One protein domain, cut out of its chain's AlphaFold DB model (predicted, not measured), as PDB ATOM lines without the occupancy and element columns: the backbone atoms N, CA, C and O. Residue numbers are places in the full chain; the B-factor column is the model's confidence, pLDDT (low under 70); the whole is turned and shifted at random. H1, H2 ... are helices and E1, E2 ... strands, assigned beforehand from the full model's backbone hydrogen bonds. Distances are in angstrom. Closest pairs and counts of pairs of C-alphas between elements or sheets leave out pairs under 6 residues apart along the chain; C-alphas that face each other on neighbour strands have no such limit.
ATOM      1  N   ALA A 103      -1.838  -1.657  17.569       60.03
ATOM      2  CA  ALA A 103      -1.754  -3.118  17.505       60.03
ATOM      3  C   ALA A 103      -1.627  -3.626  16.051       60.03
ATOM      4  O   ALA A 103      -0.656  -4.338  15.781       60.03
ATOM      5  N   PRO A 104      -2.458  -3.188  15.077       61.97
ATOM      6  CA  PRO A 104      -2.275  -3.559  13.672       61.97
ATOM      7  C   PRO A 104      -0.929  -3.098  13.106       61.97
ATOM      8  O   PRO A 104      -0.263  -3.856  12.414       61.97
ATOM      9  N   LEU A 105      -0.477  -1.883  13.438       62.78
ATOM     10  CA  LEU A 105       0.799  -1.329  12.964       62.78
ATOM     11  C   LEU A 105       2.026  -2.011  13.589       62.78
ATOM     12  O   LEU A 105       3.059  -2.149  12.934       62.78
ATOM     13  N   THR A 106       1.937  -2.435  14.849       62.78
ATOM     14  CA  THR A 106       3.005  -3.170  15.545       62.78
ATOM     15  C   THR A 106       3.081  -4.613  15.063       62.78
ATOM     16  O   THR A 106       4.182  -5.087  14.784       62.78
ATOM     17  N   MET A 107       1.937  -5.277  14.873       65.06
ATOM     18  CA  MET A 107       1.865  -6.598  14.243       65.06
ATOM     19  C   MET A 107       2.351  -6.547  12.796       65.06
ATOM     20  O   MET A 107       3.170  -7.375  12.407       65.06
ATOM     21  N   LEU A 108       1.933  -5.534  12.030       69.25
ATOM     22  CA  LEU A 108       2.391  -5.326  10.665       69.25
ATOM     23  C   LEU A 108       3.896  -5.105  10.647       69.25
ATOM     24  O   LEU A 108       4.559  -5.825   9.934       69.25
ATOM     25  N   ARG A 109       4.475  -4.213  11.464       67.31
ATOM     26  CA  ARG A 109       5.940  -4.031  11.522       67.31
ATOM     27  C   ARG A 109       6.695  -5.290  11.942       67.31
ATOM     28  O   ARG A 109       7.771  -5.515  11.407       67.31
ATOM     29  N   GLY A 110       6.166  -6.083  12.872       63.31
ATOM     30  CA  GLY A 110       6.760  -7.365  13.260       63.31
ATOM     31  C   GLY A 110       6.762  -8.360  12.099       63.31
ATOM     32  O   GLY A 110       7.815  -8.873  11.741       63.31
ATOM     33  N   ALA A 111       5.611  -8.542  11.447       66.19
ATOM     34  CA  ALA A 111       5.468  -9.381  10.260       66.19
ATOM     35  C   ALA A 111       6.327  -8.879   9.089       66.19
ATOM     36  O   ALA A 111       7.020  -9.656   8.443       66.19
ATOM     37  N   LEU A 112       6.347  -7.568   8.859       70.56
ATOM     38  CA  LEU A 112       7.125  -6.925   7.811       70.56
ATOM     39  C   LEU A 112       8.626  -7.050   8.085       70.56
ATOM     40  O   LEU A 112       9.387  -7.284   7.162       70.56
ATOM     41  N   HIS A 113       9.058  -6.935   9.342       62.44
ATOM     42  CA  HIS A 113      10.440  -7.189   9.736       62.44
ATOM     43  C   HIS A 113      10.801  -8.656   9.490       62.44
ATOM     44  O   HIS A 113      11.817  -8.912   8.868       62.44
ATOM     45  N   THR A 114       9.954  -9.617   9.870       60.50
ATOM     46  CA  THR A 114      10.160 -11.044   9.556       60.50
ATOM     47  C   THR A 114      10.249 -11.315   8.047       60.50
ATOM     48  O   THR A 114      11.010 -12.185   7.634       60.50
ATOM     49  N   ILE A 115       9.504 -10.570   7.225       61.75
ATOM     50  CA  ILE A 115       9.466 -10.734   5.764       61.75
ATOM     51  C   ILE A 115      10.644 -10.020   5.075       61.75
ATOM     52  O   ILE A 115      11.331 -10.626   4.258       61.75
ATOM     53  N   PHE A 116      10.916  -8.753   5.403       61.78
ATOM     54  CA  PHE A 116      11.975  -7.949   4.774       61.78
ATOM     55  C   PHE A 116      13.368  -8.209   5.342       61.78
ATOM     56  O   PHE A 116      14.347  -7.937   4.654       61.78
ATOM     57  N   SER A 117      13.499  -8.734   6.565       53.34
ATOM     58  CA  SER A 117      14.817  -9.010   7.143       53.34
ATOM     59  C   SER A 117      15.445 -10.308   6.640       53.34
ATOM     60  O   SER A 117      16.524 -10.643   7.122       53.34
ATOM     61  N   GLY A 118      14.796 -11.064   5.738       47.28
ATOM     62  CA  GLY A 118      15.370 -12.260   5.102       47.28
ATOM     63  C   GLY A 118      15.969 -13.282   6.080       47.28
ATOM     64  O   GLY A 118      16.796 -14.104   5.691       47.28
ATOM     65  N   SER A 119      15.598 -13.220   7.361       44.91
ATOM     66  CA  SER A 119      16.226 -14.000   8.421       44.91
ATOM     67  C   SER A 119      15.415 -15.271   8.555       44.91
ATOM     68  O   SER A 119      14.448 -15.366   9.312       44.91
ATOM     69  N   GLY A 120      15.756 -16.215   7.681       41.69
ATOM     70  CA  GLY A 120      15.171 -17.535   7.652       41.69
ATOM     71  C   GLY A 120      15.167 -18.153   9.039       41.69
ATOM     72  O   GLY A 120      16.153 -18.062   9.759       41.69
ATOM     73  N   LYS A 121      14.037 -18.780   9.380       44.22
ATOM     74  CA  LYS A 121      13.941 -20.067  10.083       44.22
ATOM     75  C   LYS A 121      15.199 -20.433  10.888       44.22
ATOM     76  O   LYS A 121      15.844 -21.449  10.638       44.22
ATOM     77  N   LEU A 129      14.709 -19.498  25.550       79.75
ATOM     78  CA  LEU A 129      13.653 -18.488  25.621       79.75
ATOM     79  C   LEU A 129      13.756 -17.489  24.442       79.75
ATOM     80  O   LEU A 129      14.863 -17.168  23.993       79.75
ATOM     81  N   PRO A 130      12.637 -16.961  23.919       86.50
ATOM     82  CA  PRO A 130      12.650 -16.089  22.744       86.50
ATOM     83  C   PRO A 130      13.249 -14.710  23.053       86.50
ATOM     84  O   PRO A 130      13.014 -14.134  24.110       86.50
ATOM     85  N   GLY A 131      13.987 -14.124  22.104       85.00
ATOM     86  CA  GLY A 131      14.612 -12.804  22.289       85.00
ATOM     87  C   GLY A 131      13.621 -11.637  22.424       85.00
ATOM     88  O   GLY A 131      13.964 -10.592  22.976       85.00
ATOM     89  N   GLN A 132      12.387 -11.810  21.952       86.12
ATOM     90  CA  GLN A 132      11.321 -10.818  22.044       86.12
ATOM     91  C   GLN A 132       9.991 -11.513  22.334       86.12
ATOM     92  O   GLN A 132       9.673 -12.532  21.725       86.12
ATOM     93  N   LEU A 133       9.213 -10.935  23.247       88.19
ATOM     94  CA  LEU A 133       7.879 -11.385  23.629       88.19
ATOM     95  C   LEU A 133       6.893 -10.234  23.433       88.19
ATOM     96  O   LEU A 133       7.161  -9.102  23.835       88.19
ATOM     97  N   LEU A 134       5.753 -10.520  22.809       87.31
ATOM     98  CA  LEU A 134       4.672  -9.559  22.612       87.31
ATOM     99  C   LEU A 134       3.423 -10.083  23.314       87.31
ATOM    100  O   LEU A 134       2.869 -11.099  22.905       87.31
ATOM    101  N   PHE A 135       2.988  -9.378  24.352       87.38
ATOM    102  CA  PHE A 135       1.750  -9.663  25.066       87.38
ATOM    103  C   PHE A 135       0.667  -8.707  24.592       87.38
ATOM    104  O   PHE A 135       0.865  -7.488  24.597       87.38
ATOM    105  N   ILE A 136      -0.464  -9.266  24.172       86.69
ATOM    106  CA  ILE A 136      -1.635  -8.509  23.743       86.69
ATOM    107  C   ILE A 136      -2.801  -8.945  24.616       86.69
ATOM    108  O   ILE A 136      -3.176 -10.114  24.595       86.69
ATOM    109  N   ASN A 137      -3.357  -8.004  25.371       86.06
ATOM    110  CA  ASN A 137      -4.503  -8.262  26.224       86.06
ATOM    111  C   ASN A 137      -5.775  -8.354  25.375       86.06
ATOM    112  O   ASN A 137      -6.047  -7.496  24.530       86.06
ATOM    113  N   SER A 138      -6.582  -9.372  25.647       89.25
ATOM    114  CA  SER A 138      -7.977  -9.445  25.226       89.25
ATOM    115  C   SER A 138      -8.816  -8.358  25.906       89.25
ATOM    116  O   SER A 138      -8.407  -7.735  26.888       89.25
ATOM    117  N   VAL A 139     -10.040  -8.154  25.416       88.56
ATOM    118  CA  VAL A 139     -10.980  -7.190  26.011       88.56
ATOM    119  C   VAL A 139     -11.245  -7.513  27.488       88.56
ATOM    120  O   VAL A 139     -11.255  -6.611  28.321       88.56
ATOM    121  N   ASN A 140     -11.389  -8.794  27.834       92.81
ATOM    122  CA  ASN A 140     -11.644  -9.217  29.212       92.81
ATOM    123  C   ASN A 140     -10.440  -8.952  30.129       92.81
ATOM    124  O   ASN A 140     -10.612  -8.473  31.250       92.81
ATOM    125  N   GLU A 141      -9.219  -9.214  29.657       92.12
ATOM    126  CA  GLU A 141      -7.988  -8.927  30.408       92.12
ATOM    127  C   GLU A 141      -7.775  -7.424  30.579       92.12
ATOM    128  O   GLU A 141      -7.410  -6.973  31.662       92.12
ATOM    129  N   TYR A 142      -8.081  -6.635  29.547       90.12
ATOM    130  CA  TYR A 142      -8.062  -5.179  29.619       90.12
ATOM    131  C   TYR A 142      -9.040  -4.650  30.682       90.12
ATOM    132  O   TYR A 142      -8.647  -3.852  31.534       90.12
ATOM    133  N   LEU A 143     -10.291  -5.127  30.685       92.94
ATOM    134  CA  LEU A 143     -11.291  -4.740  31.688       92.94
ATOM    135  C   LEU A 143     -10.884  -5.183  33.095       92.94
ATOM    136  O   LEU A 143     -11.066  -4.439  34.058       92.94
ATOM    137  N   THR A 144     -10.281  -6.365  33.218       94.75
ATOM    138  CA  THR A 144      -9.754  -6.870  34.491       94.75
ATOM    139  C   THR A 144      -8.620  -5.984  35.002       94.75
ATOM    140  O   THR A 144      -8.644  -5.563  36.158       94.75
ATOM    141  N   ALA A 145      -7.665  -5.624  34.140       91.75
ATOM    142  CA  ALA A 145      -6.569  -4.724  34.481       91.75
ATOM    143  C   ALA A 145      -7.081  -3.327  34.870       91.75
ATOM    144  O   ALA A 145      -6.637  -2.758  35.868       91.75
ATOM    145  N   GLN A 146      -8.060  -2.790  34.137       93.56
ATOM    146  CA  GLN A 146      -8.688  -1.509  34.461       93.56
ATOM    147  C   GLN A 146      -9.414  -1.569  35.815       93.56
ATOM    148  O   GLN A 146      -9.216  -0.695  36.660       93.56
ATOM    149  N   SER A 147     -10.193  -2.627  36.057       94.44
ATOM    150  CA  SER A 147     -10.889  -2.860  37.325       94.44
ATOM    151  C   SER A 147      -9.909  -2.980  38.493       94.44
ATOM    152  O   SER A 147     -10.113  -2.346  39.525       94.44
ATOM    153  N   ALA A 148      -8.799  -3.705  38.334       93.88
ATOM    154  CA  ALA A 148      -7.768  -3.817  39.363       93.88
ATOM    155  C   ALA A 148      -7.130  -2.456  39.696       93.88
ATOM    156  O   ALA A 148      -6.907  -2.136  40.867       93.88
ATOM    157  N   MET A 149      -6.878  -1.614  38.693       92.88
ATOM    158  CA  MET A 149      -6.352  -0.262  38.905       92.88
ATOM    159  C   MET A 149      -7.355   0.636  39.642       92.88
ATOM    160  O   MET A 149      -6.982   1.330  40.585       92.88
ATOM    161  N   VAL A 150      -8.635   0.596  39.267       93.94
ATOM    162  CA  VAL A 150      -9.669   1.454  39.870       93.94
ATOM    163  C   VAL A 150     -10.079   0.973  41.262       93.94
ATOM    164  O   VAL A 150     -10.251   1.786  42.167       93.94
ATOM    165  N   ASN A 151     -10.218  -0.339  41.459       94.88
ATOM    166  CA  ASN A 151     -10.817  -0.909  42.665       94.88
ATOM    167  C   ASN A 151      -9.792  -1.336  43.718       94.88
ATOM    168  O   ASN A 151     -10.056  -1.151  44.906       94.88
ATOM    169  N   ALA A 152      -8.637  -1.875  43.314       94.19
ATOM    170  CA  ALA A 152      -7.602  -2.317  44.253       94.19
ATOM    171  C   ALA A 152      -6.552  -1.227  44.529       94.19
ATOM    172  O   ALA A 152      -6.024  -1.150  45.635       94.19
ATOM    173  N   HIS A 153      -6.302  -0.324  43.573       91.19
ATOM    174  CA  HIS A 153      -5.315   0.758  43.705       91.19
ATOM    175  C   HIS A 153      -5.966   2.136  43.912       91.19
ATOM    176  O   HIS A 153      -5.426   3.158  43.484       91.19
ATOM    177  N   LYS A 154      -7.119   2.179  44.600       90.75
ATOM    178  CA  LYS A 154      -7.946   3.386  44.808       90.75
ATOM    179  C   LYS A 154      -7.148   4.614  45.253       90.75
ATOM    180  O   LYS A 154      -7.306   5.683  44.677       90.75
ATOM    181  N   SER A 155      -6.255   4.461  46.233       91.94
ATOM    182  CA  SER A 155      -5.445   5.568  46.770       91.94
ATOM    183  C   SER A 155      -4.436   6.141  45.769       91.94
ATOM    184  O   SER A 155      -3.974   7.268  45.930       91.94
ATOM    185  N   GLN A 156      -4.090   5.386  44.724       86.94
ATOM    186  CA  GLN A 156      -3.161   5.811  43.680       86.94
ATOM    187  C   GLN A 156      -3.883   6.458  42.489       86.94
ATOM    188  O   GLN A 156      -3.229   7.112  41.668       86.94
ATOM    189  N   MET A 157      -5.208   6.297  42.386       91.88
ATOM    190  CA  MET A 157      -6.027   6.780  41.275       91.88
ATOM    191  C   MET A 157      -6.345   8.270  41.396       91.88
ATOM    192  O   MET A 157      -7.294   8.692  42.045       91.88
ATOM    193  N   VAL A 158      -5.554   9.071  40.689       90.19
ATOM    194  CA  VAL A 158      -5.773  10.509  40.482       90.19
ATOM    195  C   VAL A 158      -6.355  10.768  39.090       90.19
ATOM    196  O   VAL A 158      -6.208   9.927  38.202       90.19
ATOM    197  N   TRP A 159      -6.996  11.924  38.878       91.62
ATOM    198  CA  TRP A 159      -7.816  12.221  37.687       91.62
ATOM    199  C   TRP A 159      -7.160  11.834  36.347       91.62
ATOM    200  O   TRP A 159      -7.788  11.187  35.514       91.62
ATOM    201  N   PHE A 160      -5.873  12.136  36.153       85.12
ATOM    202  CA  PHE A 160      -5.190  11.848  34.890       85.12
ATOM    203  C   PHE A 160      -4.953  10.346  34.662       85.12
ATOM    204  O   PHE A 160      -4.863   9.910  33.515       85.12
ATOM    205  N   ARG A 161      -4.868   9.523  35.721       88.62
ATOM    206  CA  ARG A 161      -4.680   8.065  35.596       88.62
ATOM    207  C   ARG A 161      -5.882   7.383  34.966       88.62
ATOM    208  O   ARG A 161      -5.669   6.423  34.238       88.62
ATOM    209  N   TYR A 162      -7.092   7.899  35.178       88.81
ATOM    210  CA  TYR A 162      -8.295   7.389  34.515       88.81
ATOM    211  C   TYR A 162      -8.177   7.488  32.992       88.81
ATOM    212  O   TYR A 162      -8.498   6.532  32.291       88.81
ATOM    213  N   GLY A 163      -7.614   8.586  32.479       86.00
ATOM    214  CA  GLY A 163      -7.282   8.706  31.060       86.00
ATOM    215  C   GLY A 163      -6.266   7.644  30.631       86.00
ATOM    216  O   GLY A 163      -6.524   6.871  29.714       86.00
ATOM    217  N   TRP A 164      -5.139   7.539  31.338       83.75
ATOM    218  CA  TRP A 164      -4.062   6.608  30.982       83.75
ATOM    219  C   TRP A 164      -4.466   5.138  30.966       83.75
ATOM    220  O   TRP A 164      -4.074   4.431  30.045       83.75
ATOM    221  N   ILE A 165      -5.233   4.670  31.948       88.69
ATOM    222  CA  ILE A 165      -5.691   3.273  31.964       88.69
ATOM    223  C   ILE A 165      -6.779   3.006  30.918       88.69
ATOM    224  O   ILE A 165      -7.103   1.851  30.680       88.69
ATOM    225  N   THR A 166      -7.341   4.057  30.307       84.75
ATOM    226  CA  THR A 166      -8.371   3.947  29.266       84.75
ATOM    227  C   THR A 166      -7.778   3.915  27.854       84.75
ATOM    228  O   THR A 166      -8.218   3.150  27.006       84.75
ATOM    229  N   ILE A 167      -6.771   4.748  27.575       80.81
ATOM    230  CA  ILE A 167      -6.199   4.886  26.215       80.81
ATOM    231  C   ILE A 167      -4.740   4.438  26.112       80.81
ATOM    232  O   ILE A 167      -4.163   4.412  25.025       80.81
ATOM    233  N   GLY A 168      -4.111   4.120  27.242       82.00
ATOM    234  CA  GLY A 168      -2.694   3.806  27.304       82.00
ATOM    235  C   GLY A 168      -2.375   2.509  26.580       82.00
ATOM    236  O   GLY A 168      -2.903   1.452  26.915       82.00
ATOM    237  N   ARG A 169      -1.427   2.572  25.641       84.06
ATOM    238  CA  ARG A 169      -0.960   1.393  24.894       84.06
ATOM    239  C   ARG A 169      -0.583   0.215  25.797       84.06
ATOM    240  O   ARG A 169      -0.938  -0.908  25.470       84.06
ATOM    241  N   TYR A 170       0.094   0.457  26.920       85.94
ATOM    242  CA  TYR A 170       0.553  -0.610  27.825       85.94
ATOM    243  C   TYR A 170      -0.592  -1.402  28.488       85.94
ATOM    244  O   TYR A 170      -0.362  -2.495  28.995       85.94
ATOM    245  N   MET A 171      -1.833  -0.902  28.448       88.00
ATOM    246  CA  MET A 171      -3.010  -1.672  28.874       88.00
ATOM    247  C   MET A 171      -3.416  -2.742  27.854       88.00
ATOM    248  O   MET A 171      -4.175  -3.646  28.192       88.00
ATOM    249  N   VAL A 172      -2.933  -2.631  26.614       84.50
ATOM    250  CA  VAL A 172      -3.328  -3.480  25.485       84.50
ATOM    251  C   VAL A 172      -2.140  -4.259  24.934       84.50
ATOM    252  O   VAL A 172      -2.268  -5.450  24.700       84.50
ATOM    253  N   VAL A 173      -0.989  -3.615  24.725       85.06
ATOM    254  CA  VAL A 173       0.182  -4.201  24.060       85.06
ATOM    255  C   VAL A 173       1.447  -3.936  24.869       85.06
ATOM    256  O   VAL A 173       1.845  -2.780  25.044       85.06
ATOM    257  N   ASN A 174       2.119  -5.009  25.277       89.56
ATOM    258  CA  ASN A 174       3.383  -4.977  26.008       89.56
ATOM    259  C   ASN A 174       4.453  -5.754  25.240       89.56
ATOM    260  O   ASN A 174       4.345  -6.965  25.058       89.56
ATOM    261  N   ASP A 175       5.488  -5.052  24.781       88.88
ATOM    262  CA  ASP A 175       6.635  -5.662  24.120       88.88
ATOM    263  C   ASP A 175       7.818  -5.768  25.082       88.88
ATOM    264  O   ASP A 175       8.399  -4.774  25.520       88.88
TER     265      ASP A 175
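Overview. This is residues 103 to 121 and 129 to 175 of the 181 residues of the protein "N-acetylglucosaminylphosphatidylinositol deacetylase" of Aspergillus ruber CBS 135680 (UniProt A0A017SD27). Two helices, H2 and H3, run side by side in opposite directions at one end of an elongated model, and their chain leads into a small ribbon of two antiparallel strands, E1 and E2, near the middle; helix H1 extends beyond the ribbon toward the other end, with residues 111 to 121 sticking out. It is a thinly joined assembly: H1 comes near E2 by its first residue, Ala 103, and touches no helix. The printed part has 66 residues, with three named helices and two named strands in the order H1, E1, H2, H3, E2, the sheet order being E1 - E2, and its class is mostly helix. The whole is only just loose, close to extended, with a radius of gyration of the C-alphas of 16.0 A and spans of 50 by 23 by 18 A.

Arrangement. H1, residues 103 to 116, has one pair of C-alphas within 8 A of E2, residues 173 to 175: those of Ala 103 and Val 173, 6.9 A apart. E1, residues 132 to 136, is the antiparallel neighbour of E2, with 171 degrees between their directions. N 135 and O 174 are within hydrogen-bond range at 2.9 A, as are N 174 and O 135 at 2.9 A. The C-alphas of Ile 136 and Val 173 face each other at 4.7 A. A tight link of 2 residues joins E1 to H2, residues 139 to 152. H2 and H3, residues 159 to 167, form a helical hairpin and only just touch, with 3 pairs of C-alphas within 8 A. Their closest C-alphas are those of Gln 146 and Ile 165, 6.2 A apart, and H2 touches H3 with residues 146 to 149 alone. They run opposite ways at a shallow tilt of 14 degrees. H1 is apart from H2 and H3, E1 is apart from H3, and H2 is apart from E2. In H1 and H2 every O i to N i+4 pair is within hydrogen-bond range; in H3, 4 of 5 are.

Along the chain. H1 begins at C-alpha 103, at (-1.754, -3.118, 17.505), and is 19.3 A long from first to last C-alpha. E1 is 13.3 A long. H2 is 19.2 A long and begins at C-alpha 139, at (-10.980, -7.190, 26.011). H3 is 13.7 A long. E2 is 6.6 A long and ends at C-alpha 175, at (6.635, -5.662, 24.120).

Size, cuts and confidence. The two C-alphas farthest apart are those of Gly 120 and Ser 155, 49.9 A. Residues 122 to 128 are not printed, and C-alphas 121 and 129 are 15.6 A apart across the cut. Of the links printed whole, E1 to H2 and H3 to E2 are tight, H2 to H3 is short, and there is no long one. Residues 111 to 121, of which 111 to 116 belong to H1, and residues 151 to 156 stand free. The mean pLDDT of the printed part is 80.3, and residues 103 to 111 and 113 to 121 are under 70.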